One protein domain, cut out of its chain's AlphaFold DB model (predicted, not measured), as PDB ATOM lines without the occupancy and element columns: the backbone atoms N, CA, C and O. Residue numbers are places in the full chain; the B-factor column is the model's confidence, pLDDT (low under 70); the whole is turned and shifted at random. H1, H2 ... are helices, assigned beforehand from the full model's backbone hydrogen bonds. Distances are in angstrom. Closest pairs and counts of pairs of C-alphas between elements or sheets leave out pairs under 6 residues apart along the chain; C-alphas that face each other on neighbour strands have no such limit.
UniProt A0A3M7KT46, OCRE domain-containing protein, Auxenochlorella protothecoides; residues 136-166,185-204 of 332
ATOM      1  N   ALA A 136     -54.713 -40.596   9.602       87.44
ATOM      2  CA  ALA A 136     -54.260 -41.770   8.863       87.44
ATOM      3  C   ALA A 136     -52.733 -41.800   8.693       87.44
ATOM      4  O   ALA A 136     -52.116 -42.852   8.876       87.44
ATOM      5  N   LEU A 137     -52.109 -40.658   8.399       88.50
ATOM      6  CA  LEU A 137     -50.653 -40.540   8.296       88.50
ATOM      7  C   LEU A 137     -49.990 -40.722   9.662       88.50
ATOM      8  O   LEU A 137     -49.026 -41.472   9.765       88.50
ATOM      9  N   LEU A 138     -50.556 -40.139  10.722       89.31
ATOM     10  CA  LEU A 138     -50.060 -40.314  12.093       89.31
ATOM     11  C   LEU A 138     -50.133 -41.774  12.561       89.31
ATOM     12  O   LEU A 138     -49.231 -42.274  13.227       89.31
ATOM     13  N   ARG A 139     -51.189 -42.506  12.189       91.44
ATOM     14  CA  ARG A 139     -51.265 -43.951  12.456       91.44
ATOM     15  C   ARG A 139     -50.183 -44.711  11.698       91.44
ATOM     16  O   ARG A 139     -49.554 -45.586  12.285       91.44
ATOM     17  N   LYS A 140     -49.942 -44.375  10.428       90.94
ATOM     18  CA  LYS A 140     -48.877 -44.995   9.626       90.94
ATOM     19  C   LYS A 140     -47.498 -44.736  10.231       90.94
ATOM     20  O   LYS A 140     -46.736 -45.687  10.375       90.94
ATOM     21  N   THR A 141     -47.187 -43.505  10.645       90.00
ATOM     22  CA  THR A 141     -45.894 -43.191  11.282       90.00
ATOM     23  C   THR A 141     -45.702 -43.976  12.578       90.00
ATOM     24  O   THR A 141     -44.648 -44.575  12.779       90.00
ATOM     25  N   ILE A 142     -46.743 -44.075  13.414       91.31
ATOM     26  CA  ILE A 142     -46.709 -44.906  14.624       91.31
ATOM     27  C   ILE A 142     -46.471 -46.377  14.262       91.31
ATOM     28  O   ILE A 142     -45.594 -47.002  14.849       91.31
ATOM     29  N   VAL A 143     -47.195 -46.935  13.287       91.88
ATOM     30  CA  VAL A 143     -47.041 -48.342  12.866       91.88
ATOM     31  C   VAL A 143     -45.630 -48.627  12.352       91.88
ATOM     32  O   VAL A 143     -45.044 -49.629  12.746       91.88
ATOM     33  N   HIS A 144     -45.051 -47.738  11.543       89.56
ATOM     34  CA  HIS A 144     -43.684 -47.903  11.044       89.56
ATOM     35  C   HIS A 144     -42.619 -47.847  12.151       89.56
ATOM     36  O   HIS A 144     -41.554 -48.445  12.003       89.56
ATOM     37  N   ALA A 145     -42.895 -47.172  13.270       87.56
ATOM     38  CA  ALA A 145     -41.995 -47.119  14.421       87.56
ATOM     39  C   ALA A 145     -42.091 -48.354  15.347       87.56
ATOM     40  O   ALA A 145     -41.185 -48.592  16.157       87.56
ATOM     41  N   LEU A 146     -43.173 -49.138  15.257       92.12
ATOM     42  CA  LEU A 146     -43.417 -50.317  16.092       92.12
ATOM     43  C   LEU A 146     -42.844 -51.592  15.462       92.12
ATOM     44  O   LEU A 146     -42.891 -51.795  14.253       92.12
ATOM     45  N   ARG A 147     -42.330 -52.493  16.305       90.50
ATOM     46  CA  ARG A 147     -42.013 -53.875  15.905       90.50
ATOM     47  C   ARG A 147     -43.263 -54.759  16.004       90.50
ATOM     48  O   ARG A 147     -44.229 -54.402  16.677       90.50
ATOM     49  N   GLU A 148     -43.236 -55.935  15.378       90.75
ATOM     50  CA  GLU A 148     -44.338 -56.906  15.450       90.75
ATOM     51  C   GLU A 148     -44.691 -57.257  16.906       90.75
ATOM     52  O   GLU A 148     -43.826 -57.622  17.704       90.75
ATOM     53  N   GLY A 149     -45.971 -57.110  17.263       88.25
ATOM     54  CA  GLY A 149     -46.473 -57.356  18.620       88.25
ATOM     55  C   GLY A 149     -46.065 -56.313  19.671       88.25
ATOM     56  O   GLY A 149     -46.367 -56.491  20.853       88.25
ATOM     57  N   GLU A 150     -45.389 -55.228  19.283       90.94
ATOM     58  CA  GLU A 150     -44.943 -54.186  20.205       90.94
ATOM     59  C   GLU A 150     -46.030 -53.119  20.421       90.94
ATOM     60  O   GLU A 150     -46.656 -52.628  19.486       90.94
ATOM     61  N   THR A 151     -46.243 -52.716  21.677       91.81
ATOM     62  CA  THR A 151     -47.087 -51.556  22.008       91.81
ATOM     63  C   THR A 151     -46.260 -50.271  22.014       91.81
ATOM     64  O   THR A 151     -45.057 -50.309  22.269       91.81
ATOM     65  N   VAL A 152     -46.896 -49.105  21.845       88.88
ATOM     66  CA  VAL A 152     -46.217 -47.788  21.883       88.88
ATOM     67  C   VAL A 152     -45.358 -47.610  23.141       88.88
ATOM     68  O   VAL A 152     -44.203 -47.201  23.059       88.88
ATOM     69  N   LEU A 153     -45.859 -48.007  24.315       87.62
ATOM     70  CA  LEU A 153     -45.105 -47.926  25.573       87.62
ATOM     71  C   LEU A 153     -43.940 -48.922  25.655       87.62
ATOM     72  O   LEU A 153     -42.971 -48.678  26.378       87.62
ATOM     73  N   SER A 154     -44.036 -50.071  24.982       89.44
ATOM     74  CA  SER A 154     -42.912 -51.002  24.861       89.44
ATOM     75  C   SER A 154     -41.842 -50.424  23.936       89.44
ATOM     76  O   SER A 154     -40.682 -50.377  24.340       89.44
ATOM     77  N   ALA A 155     -42.239 -49.868  22.788       88.94
ATOM     78  CA  ALA A 155     -41.325 -49.236  21.838       88.94
ATOM     79  C   ALA A 155     -40.589 -48.049  22.461       88.94
ATOM     80  O   ALA A 155     -39.364 -47.977  22.385       88.94
ATOM     81  N   LEU A 156     -41.299 -47.175  23.180       87.19
ATOM     82  CA  LEU A 156     -40.679 -46.069  23.912       87.19
ATOM     83  C   LEU A 156     -39.695 -46.568  24.978       87.19
ATOM     84  O   LEU A 156     -38.601 -46.023  25.099       87.19
ATOM     85  N   ARG A 157     -40.031 -47.628  25.728       87.94
ATOM     86  CA  ARG A 157     -39.116 -48.225  26.721       87.94
ATOM     87  C   ARG A 157     -37.906 -48.890  26.074       87.94
ATOM     88  O   ARG A 157     -36.812 -48.798  26.622       87.94
ATOM     89  N   ARG A 158     -38.078 -49.543  24.926       88.88
ATOM     90  CA  ARG A 158     -36.995 -50.137  24.144       88.88
ATOM     91  C   ARG A 158     -36.054 -49.057  23.627       88.88
ATOM     92  O   ARG A 158     -34.864 -49.148  23.892       88.88
ATOM     93  N   ILE A 159     -36.580 -48.021  22.978       85.12
ATOM     94  CA  ILE A 159     -35.797 -46.888  22.466       85.12
ATOM     95  C   ILE A 159     -35.108 -46.149  23.628       85.12
ATOM     96  O   ILE A 159     -33.935 -45.793  23.532       85.12
ATOM     97  N   ALA A 160     -35.782 -45.992  24.773       80.56
ATOM     98  CA  ALA A 160     -35.190 -45.413  25.980       80.56
ATOM     99  C   ALA A 160     -34.075 -46.289  26.585       80.56
ATOM    100  O   ALA A 160     -33.065 -45.759  27.041       80.56
ATOM    101  N   ARG A 161     -34.206 -47.620  26.555       81.00
ATOM    102  CA  ARG A 161     -33.142 -48.544  26.982       81.00
ATOM    103  C   ARG A 161     -31.986 -48.600  25.989       81.00
ATOM    104  O   ARG A 161     -30.837 -48.603  26.412       81.00
ATOM    105  N   GLU A 162     -32.263 -48.603  24.688       73.50
ATOM    106  CA  GLU A 162     -31.254 -48.473  23.628       73.50
ATOM    107  C   GLU A 162     -30.466 -47.156  23.800       73.50
ATOM    108  O   GLU A 162     -29.246 -47.134  23.632       73.50
ATOM    109  N   ARG A 163     -31.134 -46.091  24.270       66.50
ATOM    110  CA  ARG A 163     -30.518 -44.832  24.711       66.50
ATOM    111  C   ARG A 163     -29.634 -44.988  25.956       66.50
ATOM    112  O   ARG A 163     -28.523 -44.469  25.953       66.50
ATOM    113  N   GLU A 164     -30.089 -45.672  27.007       62.62
ATOM    114  CA  GLU A 164     -29.303 -45.864  28.241       62.62
ATOM    115  C   GLU A 164     -28.068 -46.750  28.032       62.62
ATOM    116  O   GLU A 164     -27.005 -46.475  28.585       62.62
ATOM    117  N   VAL A 165     -28.182 -47.789  27.200       62.34
ATOM    118  CA  VAL A 165     -27.080 -48.711  26.885       62.34
ATOM    119  C   VAL A 165     -25.987 -48.021  26.059       62.34
ATOM    120  O   VAL A 165     -24.806 -48.306  26.257       62.34
ATOM    121  N   ALA A 166     -26.344 -47.074  25.183       55.69
ATOM    122  CA  ALA A 166     -25.379 -46.279  24.419       55.69
ATOM    123  C   ALA A 166     -24.580 -45.290  25.296       55.69
ATOM    124  O   ALA A 166     -23.430 -44.973  24.993       55.69
ATOM    125  N   ALA A 185     -31.935 -42.125  17.330       74.81
ATOM    126  CA  ALA A 185     -32.778 -42.739  18.367       74.81
ATOM    127  C   ALA A 185     -33.541 -41.688  19.192       74.81
ATOM    128  O   ALA A 185     -34.667 -41.927  19.618       74.81
ATOM    129  N   ALA A 186     -32.933 -40.517  19.402       77.69
ATOM    130  CA  ALA A 186     -33.602 -39.381  20.031       77.69
ATOM    131  C   ALA A 186     -34.690 -38.799  19.115       77.69
ATOM    132  O   ALA A 186     -35.803 -38.577  19.580       77.69
ATOM    133  N   ALA A 187     -34.393 -38.646  17.820       83.62
ATOM    134  CA  ALA A 187     -35.371 -38.213  16.827       83.62
ATOM    135  C   ALA A 187     -36.556 -39.186  16.737       83.62
ATOM    136  O   ALA A 187     -37.690 -38.744  16.829       83.62
ATOM    137  N   ALA A 188     -36.311 -40.500  16.685       83.75
ATOM    138  CA  ALA A 188     -37.378 -41.504  16.646       83.75
ATOM    139  C   ALA A 188     -38.257 -41.496  17.912       83.75
ATOM    140  O   ALA A 188     -39.462 -41.727  17.841       83.75
ATOM    141  N   PHE A 189     -37.670 -41.228  19.085       86.31
ATOM    142  CA  PHE A 189     -38.431 -41.083  20.328       86.31
ATOM    143  C   PHE A 189     -39.331 -39.843  20.301       86.31
ATOM    144  O   PHE A 189     -40.502 -39.924  20.678       86.31
ATOM    145  N   GLU A 190     -38.787 -38.701  19.876       88.81
ATOM    146  CA  GLU A 190     -39.533 -37.446  19.758       88.81
ATOM    147  C   GLU A 190     -40.624 -37.546  18.686       88.81
ATOM    148  O   GLU A 190     -41.761 -37.183  18.961       88.81
ATOM    149  N   GLU A 191     -40.320 -38.136  17.529       90.12
ATOM    150  CA  GLU A 191     -41.254 -38.377  16.424       90.12
ATOM    151  C   GLU A 191     -42.418 -39.277  16.849       90.12
ATOM    152  O   GLU A 191     -43.578 -38.916  16.658       90.12
ATOM    153  N   LEU A 192     -42.135 -40.412  17.499       90.56
ATOM    154  CA  LEU A 192     -43.179 -41.314  17.991       90.56
ATOM    155  C   LEU A 192     -44.053 -40.639  19.058       90.56
ATOM    156  O   LEU A 192     -45.269 -40.835  19.085       90.56
ATOM    157  N   THR A 193     -43.445 -39.840  19.937       89.94
ATOM    158  CA  THR A 193     -44.167 -39.137  21.006       89.94
ATOM    159  C   THR A 193     -45.033 -38.008  20.448       89.94
ATOM    160  O   THR A 193     -46.180 -37.863  20.871       89.94
ATOM    161  N   ASP A 194     -44.520 -37.231  19.494       90.69
ATOM    162  CA  ASP A 194     -45.254 -36.129  18.870       90.69
ATOM    163  C   ASP A 194     -46.384 -36.654  17.980       90.69
ATOM    164  O   ASP A 194     -47.517 -36.194  18.107       90.69
ATOM    165  N   ALA A 195     -46.135 -37.699  17.179       89.31
ATOM    166  CA  ALA A 195     -47.167 -38.342  16.369       89.31
ATOM    167  C   ALA A 195     -48.294 -38.929  17.233       89.31
ATOM    168  O   ALA A 195     -49.473 -38.732  16.930       89.31
ATOM    169  N   ALA A 196     -47.951 -39.592  18.344       89.44
ATOM    170  CA  ALA A 196     -48.937 -40.095  19.296       89.44
ATOM    171  C   ALA A 196     -49.726 -38.952  19.958       89.44
ATOM    172  O   ALA A 196     -50.953 -39.004  20.000       89.44
ATOM    173  N   ALA A 197     -49.057 -37.896  20.430       87.94
ATOM    174  CA  ALA A 197     -49.722 -36.743  21.035       87.94
ATOM    175  C   ALA A 197     -50.655 -36.035  20.042       87.94
ATOM    176  O   ALA A 197     -51.769 -35.648  20.397       87.94
ATOM    177  N   GLN A 198     -50.228 -35.905  18.788       89.56
ATOM    178  CA  GLN A 198     -51.012 -35.284  17.735       89.56
ATOM    179  C   GLN A 198     -52.224 -36.129  17.346       89.56
ATOM    180  O   GLN A 198     -53.314 -35.584  17.169       89.56
ATOM    181  N   LEU A 199     -52.072 -37.456  17.301       88.88
ATOM    182  CA  LEU A 199     -53.189 -38.368  17.083       88.88
ATOM    183  C   LEU A 199     -54.223 -38.218  18.207       88.88
ATOM    184  O   LEU A 199     -55.411 -38.070  17.933       88.88
ATOM    185  N   MET A 200     -53.776 -38.176  19.463       86.25
ATOM    186  CA  MET A 200     -54.666 -38.016  20.617       86.25
ATOM    187  C   MET A 200     -55.440 -36.689  20.588       86.25
ATOM    188  O   MET A 200     -56.627 -36.678  20.919       86.25
ATOM    189  N   ARG A 201     -54.800 -35.591  20.154       86.19
ATOM    190  CA  ARG A 201     -55.467 -34.296  19.925       86.19
ATOM    191  C   ARG A 201     -56.475 -34.372  18.780       86.19
ATOM    192  O   ARG A 201     -57.602 -33.931  18.946       86.19
ATOM    193  N   SER A 202     -56.098 -34.978  17.649       85.12
ATOM    194  CA  SER A 202     -56.980 -35.112  16.476       85.12
ATOM    195  C   SER A 202     -58.238 -35.936  16.764       85.12
ATOM    196  O   SER A 202     -59.299 -35.672  16.208       85.12
ATOM    197  N   LEU A 203     -58.128 -36.917  17.662       83.31
ATOM    198  CA  LEU A 203     -59.237 -37.762  18.092       83.31
ATOM    199  C   LEU A 203     -60.023 -37.153  19.262       83.31
ATOM    200  O   LEU A 203     -60.938 -37.798  19.767       83.31
ATOM    201  N   ASN A 204     -59.667 -35.937  19.693       78.56
ATOM    202  CA  ASN A 204     -60.325 -35.187  20.762       78.56
ATOM    203  C   ASN A 204     -60.508 -36.001  22.061       78.56
ATOM    204  O   ASN A 204     -61.474 -35.805  22.796       78.56
TER     205      ASN A 204
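Overview. This is residues 136 to 166 and 185 to 204 of the 332 residues of the protein "OCRE domain-containing protein" of Auxenochlorella protothecoides (UniProt A0A3M7KT46). One long helix, H3, has two others, H1 and H2, packed along it one after the other, both running opposite ways to it, with H2 beside its first part and H1 farther along. H2 reaches on past the first printed residues of H3, and the loop of residues 146 to 151 that joins H1 to H2 swings out on the side away from H3. The printed part has 51 residues with three named helices, in the order H1, H2, H3, and no named strand; its class is all helix. It is compact, with a radius of gyration of the C-alphas of 11.2 A, and elongated in outline, spanning 36 by 21 by 14 A.

Arrangement. Begin with H3, residues 185 to 202, the longest helix. Look next at H1, residues 136 to 145: it touches H3, and the closest C-alphas, those of Leu 138 and Ala 195, are 5.5 A apart. These two helices run opposite ways at a shallow tilt of 30 degrees. Then turn to H2, residues 152 to 166, which touches H3 at residues 185 to 192 of H3 alone. Here the closest C-alphas are those of Leu 156 and Phe 189, 6.5 A apart, and the two run opposite ways at a shallow tilt of 20 degrees. H1 and H2 are close but not clearly touching; their closest C-alphas, those of Ala 145 and Ala 155, are 7.7 A apart. They run the same way at a steep tilt of 42 degrees. In H1, H2 and H3 every backbone O i to N i+4 pair is within hydrogen-bond range.

Along the chain. Find C-alpha 185 at (-32.778, -42.739, 18.367); from there H3 runs 25.4 A to C-alpha 202 at (-56.980, -35.112, 16.476). Go back to C-alpha 136 at (-54.260, -41.770, 8.863), where H1 begins; its ten residues reach 14.5 A to C-alpha 145. H2 starts at Val 152 and covers 21.0 A to C-alpha 166 at (-25.379, -46.279, 24.419).

Size, cuts and confidence. The two C-alphas farthest apart are those of Ala 166 and Asn 204, at 36.8 A, while the first and last printed C-alphas, those of Ala 136 and Asn 204, are 14.9 A apart. The link from H1 to H2, six residues, is short. The link from H2 to H3 is across the cut: residues 167 to 184 are not printed, and C-alphas 166 and 185 are 10.2 A apart. The mean pLDDT of the printed part is 85.3; look for the low-confidence stretch, under 70, at residues 163 to 166, which belong to H2.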